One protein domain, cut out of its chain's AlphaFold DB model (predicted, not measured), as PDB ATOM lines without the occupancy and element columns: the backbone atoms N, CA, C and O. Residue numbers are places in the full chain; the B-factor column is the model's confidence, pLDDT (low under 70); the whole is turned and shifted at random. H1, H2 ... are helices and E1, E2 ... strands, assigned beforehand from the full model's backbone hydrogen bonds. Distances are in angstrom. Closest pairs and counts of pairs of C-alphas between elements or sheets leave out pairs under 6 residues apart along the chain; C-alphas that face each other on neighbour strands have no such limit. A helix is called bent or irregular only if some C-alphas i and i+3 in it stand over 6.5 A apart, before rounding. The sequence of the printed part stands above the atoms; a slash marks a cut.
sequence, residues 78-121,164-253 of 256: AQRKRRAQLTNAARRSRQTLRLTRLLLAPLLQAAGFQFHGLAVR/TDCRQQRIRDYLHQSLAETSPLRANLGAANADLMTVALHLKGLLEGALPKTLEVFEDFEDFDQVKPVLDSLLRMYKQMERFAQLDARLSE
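What this domain is: This is residues 78 to 121 and 164 to 253 of the 256 residues of an uncharacterized protein of Lignipirellula cremea (UniProt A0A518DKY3). Three long helices, H1, H3 and H4, form an up-and-down bundle, each running against the one before it in the chain; the shorter H2 packs on H3 alone, and the small hairpin E1 and E2 sits beside H1 and H4 near one end. At the other end residues 212 to 222, of which 222 belongs to H4, stick out. The printed part has 134 residues, with named elements in the order H1, E1, E2, H2, H3, H4; the two-stranded sheet is antiparallel and the class is mostly helix. It is only just compact, close to loose, with a radius of gyration of the C-alphas of 16.9 A, and elongated, spanning 52 by 33 by 23 A.

Where its parts are: Find E1 at residues 113 to 116 and E2 at 119 to 121. H1, residues 78 to 110, starts at C-alpha 78 (47.559, -17.542, 27.508) and is 48.5 A long. H2 is residues 164 to 179, 22.8 A; H3 is 184 to 210, 38.9 A. H4, residues 222 to 252, runs 46.7 A to C-alpha 252 (44.785, 29.774, 35.873). H1 and H4 are only just irregular: C-alphas 103 and 106 are 7.0 A apart, 226 and 229 6.8 A.

How they stand to each other: In the hairpin E1 and E2, look for N 114 and O 121, 2.8 A apart, within hydrogen-bond range. The closest C-alphas of H1 and E1, Leu 108 and Gln 114, are 5.9 A apart; those of E2 and H4, Ala 119 and Arg 243, 7.1 A. H3, the hub, touches H1 (Leu 107 and Leu 185, closest C-alphas, 5.7 A) at a shallow tilt of 13 degrees, opposite ways. It touches H4 at Asn 193 and Met 241, closest C-alphas, 5.8 A. With residues 186 to 198 alone it touches H2, closest C-alphas Leu 179 and Ala 187, 4.8 A. H1 touches H4, the same way at a shallow tilt of 23 degrees, closest C-alphas Ala 90 and Val 230, 5.1 A. H2 and H4 are apart. Each O i to N i+4 pair is within hydrogen-bond range in H2 and H3, 27 of 29 in H1 and 23 of 27 in H4.

The domain as a whole: The C-alphas of Thr 182 and Glu 219, the two farthest apart, are 53.9 A apart. Residues 122 to 163 are not printed; C-alphas 121 and 164 are 34.3 A apart across the cut. The link H3 to H4 is long, and pLDDT is under 70 at residues 213 to 221.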
ATOM      1  N   ALA A  78      48.450 -18.691  27.345       91.12
ATOM      2  CA  ALA A  78      47.559 -17.542  27.508       91.12
ATOM      3  C   ALA A  78      47.748 -16.848  28.864       91.12
ATOM      4  O   ALA A  78      47.952 -15.634  28.910       91.12
ATOM      5  N   GLN A  79      47.765 -17.619  29.955       88.44
ATOM      6  CA  GLN A  79      47.929 -17.094  31.313       88.44
ATOM      7  C   GLN A  79      49.285 -16.403  31.492       88.44
ATOM      8  O   GLN A  79      49.352 -15.248  31.915       88.44
ATOM      9  N   ARG A  80      50.381 -17.050  31.074       91.25
ATOM     10  CA  ARG A  80      51.725 -16.456  31.131       91.25
ATOM     11  C   ARG A  80      51.812 -15.170  30.309       91.25
ATOM     12  O   ARG A  80      52.382 -14.185  30.779       91.25
ATOM     13  N   LYS A  81      51.278 -15.164  29.083       91.88
ATOM     14  CA  LYS A  81      51.271 -13.974  28.216       91.88
ATOM     15  C   LYS A  81      50.490 -12.838  28.862       91.88
ATOM     16  O   LYS A  81      50.998 -11.721  28.892       91.88
ATOM     17  N   ARG A  82      49.325 -13.128  29.447       90.62
ATOM     18  CA  ARG A  82      48.527 -12.159  30.206       90.62
ATOM     19  C   ARG A  82      49.315 -11.589  31.388       90.62
ATOM     20  O   ARG A  82      49.427 -10.373  31.517       90.62
ATOM     21  N   ARG A  83      49.958 -12.437  32.193       90.19
ATOM     22  CA  ARG A  83      50.811 -12.005  33.316       90.19
ATOM     23  C   ARG A  83      51.979 -11.128  32.859       90.19
ATOM     24  O   ARG A  83      52.278 -10.107  33.481       90.19
ATOM     25  N   ALA A  84      52.626 -11.491  31.753       91.56
ATOM     26  CA  ALA A  84      53.696 -10.695  31.163       91.56
ATOM     27  C   ALA A  84      53.181  -9.340  30.652       91.56
ATOM     28  O   ALA A  84      53.826  -8.322  30.887       91.56
ATOM     29  N   GLN A  85      52.007  -9.303  30.012       92.56
ATOM     30  CA  GLN A  85      51.352  -8.065  29.578       92.56
ATOM     31  C   GLN A  85      51.063  -7.143  30.768       92.56
ATOM     32  O   GLN A  85      51.484  -5.989  30.741       92.56
ATOM     33  N   LEU A  86      50.447  -7.656  31.838       92.44
ATOM     34  CA  LEU A  86      50.184  -6.908  33.075       92.44
ATOM     35  C   LEU A  86      51.479  -6.346  33.686       92.44
ATOM     36  O   LEU A  86      51.577  -5.153  33.975       92.44
ATOM     37  N   THR A  87      52.514  -7.181  33.803       91.69
ATOM     38  CA  THR A  87      53.824  -6.777  34.341       91.69
ATOM     39  C   THR A  87      54.475  -5.683  33.490       91.69
ATOM     40  O   THR A  87      54.942  -4.669  34.017       91.69
ATOM     41  N   ASN A  88      54.490  -5.857  32.167       92.12
ATOM     42  CA  ASN A  88      55.054  -4.884  31.235       92.12
ATOM     43  C   ASN A  88      54.289  -3.561  31.274       92.12
ATOM     44  O   ASN A  88      54.904  -2.495  31.243       92.12
ATOM     45  N   ALA A  89      52.968  -3.613  31.404       90.12
ATOM     46  CA  ALA A  89      52.135  -2.426  31.477       90.12
ATOM     47  C   ALA A  89      52.341  -1.662  32.801       90.12
ATOM     48  O   ALA A  89      52.499  -0.438  32.794       90.12
ATOM     49  N   ALA A  90      52.466  -2.366  33.933       91.62
ATOM     50  CA  ALA A  90      52.865  -1.764  35.212       91.62
ATOM     51  C   ALA A  90      54.280  -1.156  35.162       91.62
ATOM     52  O   ALA A  90      54.541  -0.107  35.751       91.62
ATOM     53  N   ARG A  91      55.219  -1.783  34.446       94.62
ATOM     54  CA  ARG A  91      56.554  -1.210  34.224       94.62
ATOM     55  C   ARG A  91      56.479   0.061  33.374       94.62
ATOM     56  O   ARG A  91      57.091   1.063  33.747       94.62
ATOM     57  N   ARG A  92      55.724   0.036  32.272       93.38
ATOM     58  CA  ARG A  92      55.548   1.184  31.371       93.38
ATOM     59  C   ARG A  92      54.937   2.377  32.103       93.38
ATOM     60  O   ARG A  92      55.472   3.469  31.990       93.38
ATOM     61  N   SER A  93      53.911   2.175  32.929       93.06
ATOM     62  CA  SER A  93      53.301   3.266  33.708       93.06
ATOM     63  C   SER A  93      54.270   3.924  34.696       93.06
ATOM     64  O   SER A  93      54.325   5.151  34.790       93.06
ATOM     65  N   ARG A  94      55.106   3.137  35.388       94.56
ATOM     66  CA  ARG A  94      56.168   3.678  36.258       94.56
ATOM     67  C   ARG A  94      57.205   4.472  35.468       94.56
ATOM     68  O   ARG A  94      57.676   5.499  35.953       94.56
ATOM     69  N   GLN A  95      57.561   4.001  34.273       95.44
ATOM     70  CA  GLN A  95      58.472   4.711  33.378       95.44
ATOM     71  C   GLN A  95      57.865   6.038  32.916       95.44
ATOM     72  O   GLN A  95      58.535   7.058  33.042       95.44
ATOM     73  N   THR A  96      56.601   6.050  32.484       95.88
ATOM     74  CA  THR A  96      55.880   7.274  32.103       95.88
ATOM     75  C   THR A  96      55.870   8.279  33.252       95.88
ATOM     76  O   THR A  96      56.367   9.383  33.085       95.88
ATOM     77  N   LEU A  97      55.452   7.880  34.462       95.12
ATOM     78  CA  LEU A  97      55.470   8.765  35.638       95.12
ATOM     79  C   LEU A  97      56.863   9.344  35.929       95.12
ATOM     80  O   LEU A  97      56.992  10.513  36.300       95.12
ATOM     81  N   ARG A  98      57.918   8.534  35.773       95.69
ATOM     82  CA  ARG A  98      59.300   8.987  35.962       95.69
ATOM     83  C   ARG A  98      59.704  10.009  34.900       95.69
ATOM     84  O   ARG A  98      60.286  11.026  35.266       95.69
ATOM     85  N   LEU A  99      59.418   9.743  33.626       95.69
ATOM     86  CA  LEU A  99      59.747  10.640  32.516       95.69
ATOM     87  C   LEU A  99      58.988  11.961  32.632       95.69
ATOM     88  O   LEU A  99      59.613  13.016  32.623       95.69
ATOM     89  N   THR A 100      57.680  11.904  32.881       95.56
ATOM     90  CA  THR A 100      56.843  13.080  33.141       95.56
ATOM     91  C   THR A 100      57.414  13.943  34.262       95.56
ATOM     92  O   THR A 100      57.519  15.159  34.130       95.56
ATOM     93  N   ARG A 101      57.831  13.327  35.375       95.75
ATOM     94  CA  ARG A 101      58.439  14.064  36.485       95.75
ATOM     95  C   ARG A 101      59.746  14.745  36.076       95.75
ATOM     96  O   ARG A 101      59.979  15.872  36.498       95.75
ATOM     97  N   LEU A 102      60.606  14.063  35.318       95.88
ATOM     98  CA  LEU A 102      61.877  14.632  34.855       95.88
ATOM     99  C   LEU A 102      61.649  15.817  33.912       95.88
ATOM    100  O   LEU A 102      62.323  16.831  34.059       95.88
ATOM    101  N   LEU A 103      60.672  15.698  33.013       96.31
ATOM    102  CA  LEU A 103      60.313  16.727  32.043       96.31
ATOM    103  C   LEU A 103      59.688  17.962  32.712       96.31
ATOM    104  O   LEU A 103      60.076  19.087  32.415       96.31
ATOM    105  N   LEU A 104      58.769  17.768  33.663       96.75
ATOM    106  CA  LEU A 104      58.066  18.879  34.321       96.75
ATOM    107  C   LEU A 104      58.875  19.553  35.432       96.75
ATOM    108  O   LEU A 104      58.616  20.709  35.752       96.75
ATOM    109  N   ALA A 105      59.835  18.858  36.050       96.06
ATOM    110  CA  ALA A 105      60.607  19.397  37.169       96.06
ATOM    111  C   ALA A 105      61.232  20.785  36.903       96.06
ATOM    112  O   ALA A 105      61.018  21.663  37.742       96.06
ATOM    113  N   PRO A 106      61.956  21.030  35.789       96.81
ATOM    114  CA  PRO A 106      62.537  22.347  35.525       96.81
ATOM    115  C   PRO A 106      61.476  23.437  35.319       96.81
ATOM    116  O   PRO A 106      61.624  24.535  35.848       96.81
ATOM    117  N   LEU A 107      60.380  23.127  34.617       96.56
ATOM    118  CA  LEU A 107      59.296  24.083  34.358       96.56
ATOM    119  C   LEU A 107      58.562  24.463  35.649       96.56
ATOM    120  O   LEU A 107      58.280  25.634  35.894       96.56
ATOM    121  N   LEU A 108      58.304  23.481  36.515       96.00
ATOM    122  CA  LEU A 108      57.706  23.719  37.826       96.00
ATOM    123  C   LEU A 108      58.622  24.556  38.713       96.00
ATOM    124  O   LEU A 108      58.140  25.474  39.371       96.00
ATOM    125  N   GLN A 109      59.926  24.274  38.705       94.62
ATOM    126  CA  GLN A 109      60.901  25.037  39.480       94.62
ATOM    127  C   GLN A 109      60.946  26.502  39.043       94.62
ATOM    128  O   GLN A 109      60.944  27.380  39.906       94.62
ATOM    129  N   ALA A 110      60.925  26.765  37.733       93.81
ATOM    130  CA  ALA A 110      60.844  28.120  37.191       93.81
ATOM    131  C   ALA A 110      59.559  28.849  37.630       93.81
ATOM    132  O   ALA A 110      59.596  30.041  37.909       93.81
ATOM    133  N   ALA A 111      58.450  28.121  37.783       93.50
ATOM    134  CA  ALA A 111      57.183  28.645  38.294       93.50
ATOM    135  C   ALA A 111      57.086  28.693  39.838       93.50
ATOM    136  O   ALA A 111      56.018  28.961  40.384       93.50
ATOM    137  N   GLY A 112      58.168  28.408  40.575       94.06
ATOM    138  CA  GLY A 112      58.171  28.443  42.043       94.06
ATOM    139  C   GLY A 112      57.533  27.220  42.718       94.06
ATOM    140  O   GLY A 112      57.174  27.270  43.898       94.06
ATOM    141  N   PHE A 113      57.409  26.103  42.003       95.12
ATOM    142  CA  PHE A 113      56.917  24.819  42.501       95.12
ATOM    143  C   PHE A 113      58.008  23.742  42.464       95.12
ATOM    144  O   PHE A 113      58.982  23.816  41.728       95.12
ATOM    145  N   GLN A 114      57.844  22.684  43.253       95.50
ATOM    146  CA  GLN A 114      58.724  21.518  43.220       95.50
ATOM    147  C   GLN A 114      57.959  20.227  43.507       95.50
ATOM    148  O   GLN A 114      56.933  20.222  44.193       95.50
ATOM    149  N   PHE A 115      58.497  19.104  43.034       94.06
ATOM    150  CA  PHE A 115      57.987  17.785  43.393       94.06
ATOM    151  C   PHE A 115      58.441  17.368  44.800       94.06
ATOM    152  O   PHE A 115      59.632  17.354  45.106       94.06
ATOM    153  N   HIS A 116      57.497  16.920  45.627       93.19
ATOM    154  CA  HIS A 116      57.736  16.189  46.870       93.19
ATOM    155  C   HIS A 116      57.104  14.794  46.756       93.19
ATOM    156  O   HIS A 116      55.892  14.614  46.906       93.19
ATOM    157  N   GLY A 117      57.925  13.801  46.408       90.75
ATOM    158  CA  GLY A 117      57.437  12.491  45.982       90.75
ATOM    159  C   GLY A 117      56.675  12.597  44.658       90.75
ATOM    160  O   GLY A 117      57.284  12.850  43.619       90.75
ATOM    161  N   LEU A 118      55.356  12.398  44.716       88.31
ATOM    162  CA  LEU A 118      54.416  12.584  43.600       88.31
ATOM    163  C   LEU A 118      53.573  13.869  43.740       88.31
ATOM    164  O   LEU A 118      52.816  14.218  42.840       88.31
ATOM    165  N   ALA A 119      53.640  14.559  44.880       92.69
ATOM    166  CA  ALA A 119      52.898  15.799  45.086       92.69
ATOM    167  C   ALA A 119      53.681  16.989  44.518       92.69
ATOM    168  O   ALA A 119      54.908  17.011  44.610       92.69
ATOM    169  N   VAL A 120      52.982  17.994  43.995       94.56
ATOM    170  CA  VAL A 120      53.572  19.289  43.627       94.56
ATOM    171  C   VAL A 120      53.313  20.275  44.764       94.56
ATOM    172  O   VAL A 120      52.201  20.345  45.288       94.56
ATOM    173  N   ARG A 121      54.344  21.002  45.201       94.69
ATOM    174  CA  ARG A 121      54.268  21.961  46.315       94.69
ATOM    175  C   ARG A 121      54.959  23.268  45.948       94.69
ATOM    176  O   ARG A 121      55.994  23.236  45.292       94.69
ATOM    177  N   THR A 164      35.875   2.497  23.443       86.44
ATOM    178  CA  THR A 164      37.327   2.650  23.596       86.44
ATOM    179  C   THR A 164      37.899   3.638  22.584       86.44
ATOM    180  O   THR A 164      38.705   4.485  22.972       86.44
ATOM    181  N   ASP A 165      37.459   3.583  21.327       88.12
ATOM    182  CA  ASP A 165      37.936   4.463  20.252       88.12
ATOM    183  C   ASP A 165      37.501   5.906  20.500       88.12
ATOM    184  O   ASP A 165      38.327   6.820  20.472       88.12
ATOM    185  N   CYS A 166      36.238   6.104  20.892       91.00
ATOM    186  CA  CYS A 166      35.725   7.410  21.309       91.00
ATOM    187  C   CYS A 166      36.559   8.005  22.452       91.00
ATOM    188  O   CYS A 166      36.862   9.198  22.469       91.00
ATOM    189  N   ARG A 167      36.971   7.180  23.423       93.50
ATOM    190  CA  ARG A 167      37.790   7.645  24.547       93.50
ATOM    191  C   ARG A 167      39.223   7.973  24.137       93.50
ATOM    192  O   ARG A 167      39.768   8.947  24.649       93.50
ATOM    193  N   GLN A 168      39.826   7.202  23.233       94.62
ATOM    194  CA  GLN A 168      41.147   7.520  22.683       94.62
ATOM    195  C   GLN A 168      41.124   8.835  21.909       94.62
ATOM    196  O   GLN A 168      42.025   9.652  22.091       94.62
ATOM    197  N   GLN A 169      40.083   9.067  21.107       94.38
ATOM    198  CA  GLN A 169      39.952  10.307  20.354       94.38
ATOM    199  C   GLN A 169      39.876  11.520  21.285       94.38
ATOM    200  O   GLN A 169      40.663  12.445  21.129       94.38
ATOM    201  N   ARG A 170      39.066  11.459  22.350       96.81
ATOM    202  CA  ARG A 170      38.996  12.546  23.346       96.81
ATOM    203  C   ARG A 170      40.343  12.851  24.008       96.81
ATOM    204  O   ARG A 170      40.617  14.004  24.320       96.81
ATOM    205  N   ILE A 171      41.182  11.836  24.237       96.94
ATOM    206  CA  ILE A 171      42.533  12.041  24.783       96.94
ATOM    207  C   ILE A 171      43.426  12.762  23.762       96.94
ATOM    208  O   ILE A 171      44.194  13.641  24.149       96.94
ATOM    209  N   ARG A 172      43.312  12.431  22.468       97.50
ATOM    210  CA  ARG A 172      44.040  13.126  21.391       97.50
ATOM    211  C   ARG A 172      43.585  14.572  21.242       97.50
ATOM    212  O   ARG A 172      44.430  15.455  21.153       97.50
ATOM    213  N   ASP A 173      42.279  14.813  21.279       97.31
ATOM    214  CA  ASP A 173      41.718  16.163  21.199       97.31
ATOM    215  C   ASP A 173      42.207  17.015  22.380       97.31
ATOM    216  O   ASP A 173      42.670  18.140  22.196       97.31
ATOM    217  N   TYR A 174      42.199  16.447  23.592       97.56
ATOM    218  CA  TYR A 174      42.742  17.090  24.790       97.56
ATOM    219  C   TYR A 174      44.247  17.383  24.678       97.56
ATOM    220  O   TYR A 174      44.695  18.461  25.075       97.56
ATOM    221  N   LEU A 175      45.037  16.458  24.119       97.56
ATOM    222  CA  LEU A 175      46.460  16.685  23.852       97.56
ATOM    223  C   LEU A 175      46.651  17.853  22.878       97.56
ATOM    224  O   LEU A 175      47.448  18.743  23.156       97.56
ATOM    225  N   HIS A 176      45.907  17.874  21.773       97.62
ATOM    226  CA  HIS A 176      45.989  18.940  20.779       97.62
ATOM    227  C   HIS A 176      45.635  20.308  21.383       97.62
ATOM    228  O   HIS A 176      46.362  21.276  21.184       97.62
ATOM    229  N   GLN A 177      44.558  20.380  22.172       97.25
ATOM    230  CA  GLN A 177      44.174  21.599  22.894       97.25
ATOM    231  C   GLN A 177      45.260  22.043  23.878       97.25
ATOM    232  O   GLN A 177      45.620  23.214  23.908       97.25
ATOM    233  N   SER A 178      45.829  21.103  24.634       96.62
ATOM    234  CA  SER A 178      46.905  21.395  25.585       96.62
ATOM    235  C   SER A 178      48.148  21.950  24.890       96.62
ATOM    236  O   SER A 178      48.749  22.899  25.373       96.62
ATOM    237  N   LEU A 179      48.540  21.383  23.746       97.06
ATOM    238  CA  LEU A 179      49.711  21.842  22.994       97.06
ATOM    239  C   LEU A 179      49.524  23.232  22.367       97.06
ATOM    240  O   LEU A 179      50.518  23.878  22.050       97.06
ATOM    241  N   ALA A 180      48.282  23.698  22.216       97.25
ATOM    242  CA  ALA A 180      47.976  25.043  21.736       97.25
ATOM    243  C   ALA A 180      48.097  26.130  22.826       97.25
ATOM    244  O   ALA A 180      48.026  27.319  22.513       97.25
ATOM    245  N   GLU A 181      48.284  25.757  24.097       97.12
ATOM    246  CA  GLU A 181      48.466  26.710  25.198       97.12
ATOM    247  C   GLU A 181      49.761  27.521  25.043       97.12
ATOM    248  O   GLU A 181      50.844  26.977  24.829       97.12
ATOM    249  N   THR A 182      49.676  28.842  25.239       96.56
ATOM    250  CA  THR A 182      50.838  29.745  25.124       96.56
ATOM    251  C   THR A 182      51.860  29.526  26.240       96.56
ATOM    252  O   THR A 182      53.055  29.730  26.042       96.56
ATOM    253  N   SER A 183      51.408  29.117  27.431       96.06
ATOM    254  CA  SER A 183      52.296  28.852  28.562       96.06
ATOM    255  C   SER A 183      53.002  27.504  28.383       96.06
ATOM    256  O   SER A 183      52.333  26.466  28.429       96.06
ATOM    257  N   PRO A 184      54.350  27.464  28.290       96.38
ATOM    258  CA  PRO A 184      55.078  26.207  28.127       96.38
ATOM    259  C   PRO A 184      54.811  25.222  29.266       96.38
ATOM    260  O   PRO A 184      54.750  24.013  29.044       96.38
ATOM    261  N   LEU A 185      54.628  25.719  30.496       96.31
ATOM    262  CA  LEU A 185      54.306  24.870  31.639       96.31
ATOM    263  C   LEU A 185      52.928  24.221  31.482       96.31
ATOM    264  O   LEU A 185      52.819  23.016  31.702       96.31
ATOM    265  N   ARG A 186      51.901  24.982  31.083       96.75
ATOM    266  CA  ARG A 186      50.541  24.446  30.897       96.75
ATOM    267  C   ARG A 186      50.486  23.458  29.740       96.75
ATOM    268  O   ARG A 186      49.965  22.360  29.922       96.75
ATOM    269  N   ALA A 187      51.133  23.775  28.618       96.75
ATOM    270  CA  ALA A 187      51.205  22.872  27.473       96.75
ATOM    271  C   ALA A 187      51.844  21.524  27.835       96.75
ATOM    272  O   ALA A 187      51.278  20.461  27.568       96.75
ATOM    273  N   ASN A 188      52.987  21.547  28.532       97.38
ATOM    274  CA  ASN A 188      53.662  20.323  28.970       97.38
ATOM    275  C   ASN A 188      52.888  19.580  30.072       97.38
ATOM    276  O   ASN A 188      52.913  18.349  30.108       97.38
ATOM    277  N   LEU A 189      52.199  20.293  30.969       97.06
ATOM    278  CA  LEU A 189      51.352  19.690  32.000       97.06
ATOM    279  C   LEU A 189      50.158  18.961  31.372       97.06
ATOM    280  O   LEU A 189      49.860  17.826  31.753       97.06
ATOM    281  N   GLY A 190      49.517  19.582  30.384       97.31
ATOM    282  CA  GLY A 190      48.427  18.990  29.622       97.31
ATOM    283  C   GLY A 190      48.885  17.780  28.807       97.31
ATOM    284  O   GLY A 190      48.294  16.708  28.939       97.31
ATOM    285  N   ALA A 191      50.005  17.883  28.085       97.56
ATOM    286  CA  ALA A 191      50.589  16.755  27.355       97.56
ATOM    287  C   ALA A 191      50.933  15.573  28.278       97.56
ATOM    288  O   ALA A 191      50.533  14.435  28.029       97.56
ATOM    289  N   ALA A 192      51.577  15.848  29.415       96.81
ATOM    290  CA  ALA A 192      51.852  14.845  30.437       96.81
ATOM    291  C   ALA A 192      50.576  14.173  30.972       96.81
ATOM    292  O   ALA A 192      50.566  12.968  31.229       96.81
ATOM    293  N   ASN A 193      49.496  14.934  31.156       97.25
ATOM    294  CA  ASN A 193      48.215  14.395  31.596       97.25
ATOM    295  C   ASN A 193      47.598  13.477  30.522       97.25
ATOM    296  O   ASN A 193      47.113  12.396  30.854       97.25
ATOM    297  N   ALA A 194      47.691  13.845  29.240       97.44
ATOM    298  CA  ALA A 194      47.228  13.023  28.119       97.44
ATOM    299  C   ALA A 194      47.984  11.680  28.021       97.44
ATOM    300  O   ALA A 194      47.367  10.623  27.832       97.44
ATOM    301  N   ASP A 195      49.303  11.690  28.232       97.06
ATOM    302  CA  ASP A 195      50.119  10.471  28.295       97.06
ATOM    303  C   ASP A 195      49.665   9.547  29.431       97.06
ATOM    304  O   ASP A 195      49.497   8.336  29.242       97.06
ATOM    305  N   LEU A 196      49.417  10.112  30.618       96.50
ATOM    306  CA  LEU A 196      48.913   9.354  31.763       96.50
ATOM    307  C   LEU A 196      47.516   8.784  31.498       96.50
ATOM    308  O   LEU A 196      47.274   7.625  31.837       96.50
ATOM    309  N   MET A 197      46.623   9.539  30.850       97.50
ATOM    310  CA  MET A 197      45.297   9.052  30.450       97.50
ATOM    311  C   MET A 197      45.394   7.892  29.458       97.50
ATOM    312  O   MET A 197      44.685   6.896  29.614       97.50
ATOM    313  N   THR A 198      46.296   7.985  28.479       96.81
ATOM    314  CA  THR A 198      46.532   6.931  27.482       96.81
ATOM    315  C   THR A 198      46.994   5.641  28.152       96.81
ATOM    316  O   THR A 198      46.442   4.563  27.912       96.81
ATOM    317  N   VAL A 199      47.977   5.738  29.052       96.00
ATOM    318  CA  VAL A 199      48.472   4.572  29.792       96.00
ATOM    319  C   VAL A 199      47.402   4.027  30.742       96.00
ATOM    320  O   VAL A 199      47.232   2.812  30.821       96.00
ATOM    321  N   ALA A 200      46.645   4.888  31.427       96.12
ATOM    322  CA  ALA A 200      45.553   4.478  32.308       96.12
ATOM    323  C   ALA A 200      44.442   3.739  31.554       96.12
ATOM    324  O   ALA A 200      43.972   2.707  32.035       96.12
ATOM    325  N   LEU A 201      44.065   4.210  30.361       96.00
ATOM    326  CA  LEU A 201      43.094   3.540  29.498       96.00
ATOM    327  C   LEU A 201      43.588   2.152  29.078       96.00
ATOM    328  O   LEU A 201      42.839   1.180  29.165       96.00
ATOM    329  N   HIS A 202      44.861   2.039  28.693       94.88
ATOM    330  CA  HIS A 202      45.462   0.753  28.351       94.88
ATOM    331  C   HIS A 202      45.493  -0.215  29.544       94.88
ATOM    332  O   HIS A 202      45.099  -1.372  29.402       94.88
ATOM    333  N   LEU A 203      45.902   0.249  30.734       94.00
ATOM    334  CA  LEU A 203      45.867  -0.574  31.951       94.00
ATOM    335  C   LEU A 203      44.450  -1.027  32.283       94.00
ATOM    336  O   LEU A 203      44.258  -2.184  32.643       94.00
ATOM    337  N   LYS A 204      43.468  -0.131  32.153       94.94
ATOM    338  CA  LYS A 204      42.063  -0.449  32.396       94.94
ATOM    339  C   LYS A 204      41.590  -1.579  31.477       94.94
ATOM    340  O   LYS A 204      41.046  -2.551  31.984       94.94
ATOM    341  N   GLY A 205      41.880  -1.508  30.176       93.12
ATOM    342  CA  GLY A 205      41.521  -2.574  29.234       93.12
ATOM    343  C   GLY A 205      42.200  -3.914  29.547       93.12
ATOM    344  O   GLY A 205      41.570  -4.966  29.462       93.12
ATOM    345  N   LEU A 206      43.468  -3.895  29.979       92.56
ATOM    346  CA  LEU A 206      44.158  -5.113  30.425       92.56
ATOM    347  C   LEU A 206      43.537  -5.705  31.695       92.56
ATOM    348  O   LEU A 206      43.455  -6.924  31.807       92.56
ATOM    349  N   LEU A 207      43.107  -4.863  32.638       91.75
ATOM    350  CA  LEU A 207      42.420  -5.298  33.854       91.75
ATOM    351  C   LEU A 207      41.046  -5.887  33.535       91.75
ATOM    352  O   LEU A 207      40.746  -6.971  34.010       91.75
ATOM    353  N   GLU A 208      40.249  -5.234  32.692       91.19
ATOM    354  CA  GLU A 208      38.936  -5.742  32.265       91.19
ATOM    355  C   GLU A 208      39.046  -7.081  31.518       91.19
ATOM    356  O   GLU A 208      38.176  -7.935  31.654       91.19
ATOM    357  N   GLY A 209      40.127  -7.294  30.759       88.75
ATOM    358  CA  GLY A 209      40.401  -8.577  30.104       88.75
ATOM    359  C   GLY A 209      41.017  -9.646  31.016       88.75
ATOM    360  O   GLY A 209      41.008 -10.828  30.663       88.75
ATOM    361  N   ALA A 210      41.596  -9.250  32.154       87.38
ATOM    362  CA  ALA A 210      42.233 -10.159  33.104       87.38
ATOM    363  C   ALA A 210      41.306 -10.581  34.244       87.38
ATOM    364  O   ALA A 210      41.387 -11.728  34.678       87.38
ATOM    365  N   LEU A 211      40.451  -9.673  34.711       84.56
ATOM    366  CA  LEU A 211      39.452  -9.951  35.730       84.56
ATOM    367  C   LEU A 211      38.353 -10.828  35.111       84.56
ATOM    368  O   LEU A 211      37.833 -10.489  34.043       84.56
ATOM    369  N   PRO A 212      37.981 -11.955  35.744       75.44
ATOM    370  CA  PRO A 212      36.796 -12.684  35.326       75.44
ATOM    371  C   PRO A 212      35.591 -11.735  35.385       75.44
ATOM    372  O   PRO A 212      35.452 -10.942  36.315       75.44
ATOM    373  N   LYS A 213      34.714 -11.802  34.375       66.94
ATOM    374  CA  LYS A 213      33.496 -10.967  34.318       66.94
ATOM    375  C   LYS A 213      32.603 -11.159  35.550       66.94
ATOM    376  O   LYS A 213      31.834 -10.272  35.897       66.94
ATOM    377  N   THR A 214      32.729 -12.308  36.200       55.09
ATOM    378  CA  THR A 214      32.108 -12.662  37.470       55.09
ATOM    379  C   THR A 214      33.163 -12.562  38.571       55.09
ATOM    380  O   THR A 214      34.033 -13.423  38.682       55.09
ATOM    381  N   LEU A 215      33.078 -11.514  39.398       58.34
ATOM    382  CA  LEU A 215      33.893 -11.321  40.613       58.34
ATOM    383  C   LEU A 215      33.788 -12.488  41.617       58.34
ATOM    384  O   LEU A 215      34.575 -12.563  42.551       58.34
ATOM    385  N   GLU A 216      32.833 -13.394  41.409       57.31
ATOM    386  CA  GLU A 216      32.527 -14.547  42.258       57.31
ATOM    387  C   GLU A 216      33.515 -15.719  42.119       57.31
ATOM    388  O   GLU A 216      33.454 -16.647  42.914       57.31
ATOM    389  N   VAL A 217      34.438 -15.692  41.148       57.38
ATOM    390  CA  VAL A 217      35.330 -16.831  40.843       57.38
ATOM    391  C   VAL A 217      36.802 -16.410  40.891       57.38
ATOM    392  O   VAL A 217      37.560 -16.610  39.946       57.38
ATOM    393  N   PHE A 218      37.224 -15.784  41.989       60.84
ATOM    394  CA  PHE A 218      38.626 -15.890  42.399       60.84
ATOM    395  C   PHE A 218      38.742 -17.131  43.278       60.84
ATOM    396  O   PHE A 218      38.740 -17.028  44.499       60.84
ATOM    397  N   GLU A 219      38.762 -18.308  42.649       63.25
ATOM    398  CA  GLU A 219      38.967 -19.571  43.372       63.25
ATOM    399  C   GLU A 219      40.367 -19.616  44.013       63.25
ATOM    400  O   GLU A 219      40.513 -20.185  45.090       63.25
ATOM    401  N   ASP A 220      41.352 -18.909  43.433       68.12
ATOM    402  CA  ASP A 220      42.718 -18.806  43.953       68.12
ATOM    403  C   ASP A 220      43.175 -17.354  44.187       68.12
ATOM    404  O   ASP A 220      43.154 -16.497  43.296       68.12
ATOM    405  N   PHE A 221      43.689 -17.087  45.393       62.56
ATOM    406  CA  PHE A 221      44.307 -15.807  45.774       62.56
ATOM    407  C   PHE A 221      45.549 -15.455  44.928       62.56
ATOM    408  O   PHE A 221      45.882 -14.275  44.785       62.56
ATOM    409  N   GLU A 222      46.213 -16.448  44.324       70.75
ATOM    410  CA  GLU A 222      47.423 -16.250  43.511       70.75
ATOM    411  C   GLU A 222      47.186 -15.403  42.247       70.75
ATOM    412  O   GLU A 222      48.111 -14.763  41.729       70.75
ATOM    413  N   ASP A 223      45.951 -15.356  41.744       76.81
ATOM    414  CA  ASP A 223      45.605 -14.531  40.586       76.81
ATOM    415  C   ASP A 223      45.460 -13.048  40.955       76.81
ATOM    416  O   ASP A 223      45.798 -12.168  40.151       76.81
ATOM    417  N   PHE A 224      45.061 -12.733  42.191       84.56
ATOM    418  CA  PHE A 224      44.960 -11.347  42.651       84.56
ATOM    419  C   PHE A 224      46.337 -10.685  42.789       84.56
ATOM    420  O   PHE A 224      46.521  -9.533  42.376       84.56
ATOM    421  N   ASP A 225      47.334 -11.423  43.278       86.81
ATOM    422  CA  ASP A 225      48.712 -10.931  43.412       86.81
ATOM    423  C   ASP A 225      49.328 -10.507  42.071       86.81
ATOM    424  O   ASP A 225      50.180  -9.614  42.013       86.81
ATOM    425  N   GLN A 226      48.861 -11.086  40.963       85.75
ATOM    426  CA  GLN A 226      49.296 -10.714  39.616       85.75
ATOM    427  C   GLN A 226      48.662  -9.400  39.141       85.75
ATOM    428  O   GLN A 226      49.282  -8.638  38.392       85.75
ATOM    429  N   VAL A 227      47.434  -9.123  39.577       90.06
ATOM    430  CA  VAL A 227      46.656  -7.938  39.197       90.06
ATOM    431  C   VAL A 227      47.015  -6.729  40.062       90.06
ATOM    432  O   VAL A 227      47.071  -5.595  39.569       90.06
ATOM    433  N   LYS A 228      47.329  -6.960  41.340       90.81
ATOM    434  CA  LYS A 228      47.614  -5.920  42.333       90.81
ATOM    435  C   LYS A 228      48.638  -4.866  41.868       90.81
ATOM    436  O   LYS A 228      48.335  -3.678  41.983       90.81
ATOM    437  N   PRO A 229      49.807  -5.205  41.281       91.38
ATOM    438  CA  PRO A 229      50.767  -4.196  40.826       91.38
ATOM    439  C   PRO A 229      50.227  -3.273  39.728       91.38
ATOM    440  O   PRO A 229      50.649  -2.114  39.632       91.38
ATOM    441  N   VAL A 230      49.323  -3.781  38.885       92.38
ATOM    442  CA  VAL A 230      48.674  -3.008  37.819       92.38
ATOM    443  C   VAL A 230      47.633  -2.074  38.415       92.38
ATOM    444  O   VAL A 230      47.643  -0.888  38.088       92.38
ATOM    445  N   LEU A 231      46.811  -2.572  39.342       93.75
ATOM    446  CA  LEU A 231      45.838  -1.764  40.077       93.75
ATOM    447  C   LEU A 231      46.521  -0.634  40.863       93.75
ATOM    448  O   LEU A 231      46.146   0.529  40.726       93.75
ATOM    449  N   ASP A 232      47.590  -0.948  41.598       94.25
ATOM    450  CA  ASP A 232      48.402   0.036  42.323       94.25
ATOM    451  C   ASP A 232      48.962   1.110  41.373       94.25
ATOM    452  O   ASP A 232      48.998   2.299  41.703       94.25
ATOM    453  N   SER A 233      49.398   0.709  40.175       93.56
ATOM    454  CA  SER A 233      49.913   1.636  39.163       93.56
ATOM    455  C   SER A 233      48.806   2.518  38.578       93.56
ATOM    456  O   SER A 233      49.011   3.721  38.418       93.56
ATOM    457  N   LEU A 234      47.623   1.954  38.324       95.56
ATOM    458  CA  LEU A 234      46.448   2.683  37.851       95.56
ATOM    459  C   LEU A 234      45.984   3.733  38.871       95.56
ATOM    460  O   LEU A 234      45.818   4.899  38.518       95.56
ATOM    461  N   LEU A 235      45.867   3.359  40.149       96.00
ATOM    462  CA  LEU A 235      45.500   4.281  41.231       96.00
ATOM    463  C   LEU A 235      46.516   5.417  41.394       96.00
ATOM    464  O   LEU A 235      46.139   6.567  41.629       96.00
ATOM    465  N   ARG A 236      47.815   5.122  41.254       95.38
ATOM    466  CA  ARG A 236      48.866   6.152  41.275       95.38
ATOM    467  C   ARG A 236      48.732   7.127  40.109       95.38
ATOM    468  O   ARG A 236      48.913   8.321  40.331       95.38
ATOM    469  N   MET A 237      48.407   6.647  38.909       95.25
ATOM    470  CA  MET A 237      48.170   7.522  37.758       95.25
ATOM    471  C   MET A 237      46.939   8.401  37.969       95.25
ATOM    472  O   MET A 237      47.055   9.603  37.776       95.25
ATOM    473  N   TYR A 238      45.809   7.858  38.442       96.50
ATOM    474  CA  TYR A 238      44.617   8.671  38.731       96.50
ATOM    475  C   TYR A 238      44.907   9.799  39.720       96.50
ATOM    476  O   TYR A 238      44.623  10.958  39.427       96.50
ATOM    477  N   LYS A 239      45.582   9.485  40.831       96.50
ATOM    478  CA  LYS A 239      46.011  10.502  41.804       96.50
ATOM    479  C   LYS A 239      46.954  11.540  41.194       96.50
ATOM    480  O   LYS A 239      46.954  12.688  41.622       96.50
ATOM    481  N   GLN A 240      47.799  11.148  40.240       96.56
ATOM    482  CA  GLN A 240      48.709  12.082  39.584       96.56
ATOM    483  C   GLN A 240      47.982  13.006  38.603       96.56
ATOM    484  O   GLN A 240      48.251  14.203  38.611       96.56
ATOM    485  N   MET A 241      47.050  12.468  37.813       96.75
ATOM    486  CA  MET A 241      46.211  13.241  36.893       96.75
ATOM    487  C   MET A 241      45.369  14.271  37.657       96.75
ATOM    488  O   MET A 241      45.348  15.443  37.295       96.75
ATOM    489  N   GLU A 242      44.768  13.870  38.780       96.88
ATOM    490  CA  GLU A 242      44.024  14.777  39.663       96.88
ATOM    491  C   GLU A 242      44.904  15.925  40.184       96.88
ATOM    492  O   GLU A 242      44.511  17.089  40.151       96.88
ATOM    493  N   ARG A 243      46.137  15.627  40.610       95.44
ATOM    494  CA  ARG A 243      47.086  16.654  41.073       95.44
ATOM    495  C   ARG A 243      47.507  17.614  39.972       95.44
ATOM    496  O   ARG A 243      47.733  18.785  40.261       95.44
ATOM    497  N   PHE A 244      47.658  17.128  38.744       96.50
ATOM    498  CA  PHE A 244      47.948  17.986  37.599       96.50
ATOM    499  C   PHE A 244      46.760  18.882  37.266       96.50
ATOM    500  O   PHE A 244      46.971  20.073  37.080       96.50
ATOM    501  N   ALA A 245      45.529  18.372  37.321       94.69
ATOM    502  CA  ALA A 245      44.331  19.193  37.154       94.69
ATOM    503  C   ALA A 245      44.213  20.279  38.243       94.69
ATOM    504  O   ALA A 245      43.978  21.443  37.938       94.69
ATOM    505  N   GLN A 246      44.458  19.930  39.512       95.06
ATOM    506  CA  GLN A 246      44.476  20.901  40.615       95.06
ATOM    507  C   GLN A 246      45.575  21.957  40.452       95.06
ATOM    508  O   GLN A 246      45.393  23.109  40.839       95.06
ATOM    509  N   LEU A 247      46.739  21.568  39.925       95.19
ATOM    510  CA  LEU A 247      47.818  22.507  39.647       95.19
ATOM    511  C   LEU A 247      47.450  23.446  38.496       95.19
ATOM    512  O   LEU A 247      47.675  24.641  38.630       95.19
ATOM    513  N   ASP A 248      46.883  22.925  37.409       95.31
ATOM    514  CA  ASP A 248      46.469  23.742  36.265       95.31
ATOM    515  C   ASP A 248      45.409  24.779  36.661       95.31
ATOM    516  O   ASP A 248      45.529  25.953  36.310       95.31
ATOM    517  N   ALA A 249      44.443  24.386  37.501       94.12
ATOM    518  CA  ALA A 249      43.461  25.309  38.069       94.12
ATOM    519  C   ALA A 249      44.132  26.460  38.842       94.12
ATOM    520  O   ALA A 249      43.825  27.623  38.606       94.12
ATOM    521  N   ARG A 250      45.126  26.159  39.692       93.88
ATOM    522  CA  ARG A 250      45.885  27.178  40.446       93.88
ATOM    523  C   ARG A 250      46.754  28.076  39.572       93.88
ATOM    524  O   ARG A 250      47.048  29.194  39.970       93.88
ATOM    525  N   LEU A 251      47.232  27.572  38.437       91.56
ATOM    526  CA  LEU A 251      47.996  28.370  37.473       91.56
ATOM    527  C   LEU A 251      47.089  29.288  36.644       91.56
ATOM    528  O   LEU A 251      47.586  30.247  36.063       91.56
ATOM    529  N   SER A 252      45.792  28.982  36.585       91.12
ATOM    530  CA  SER A 252      44.785  29.774  35.873       91.12
ATOM    531  C   SER A 252      44.220  30.915  36.725       91.12
ATOM    532  O   SER A 252      43.655  31.859  36.181       91.12
ATOM    533  N   GLU A 253      44.364  30.845  38.050       90.31
ATOM    534  CA  GLU A 253      43.988  31.937  38.945       90.31
ATOM    535  C   GLU A 253      44.944  33.128  38.735       90.31
ATOM    536  O   GLU A 253      46.163  32.962  38.868       90.31
TER     537      GLU A 253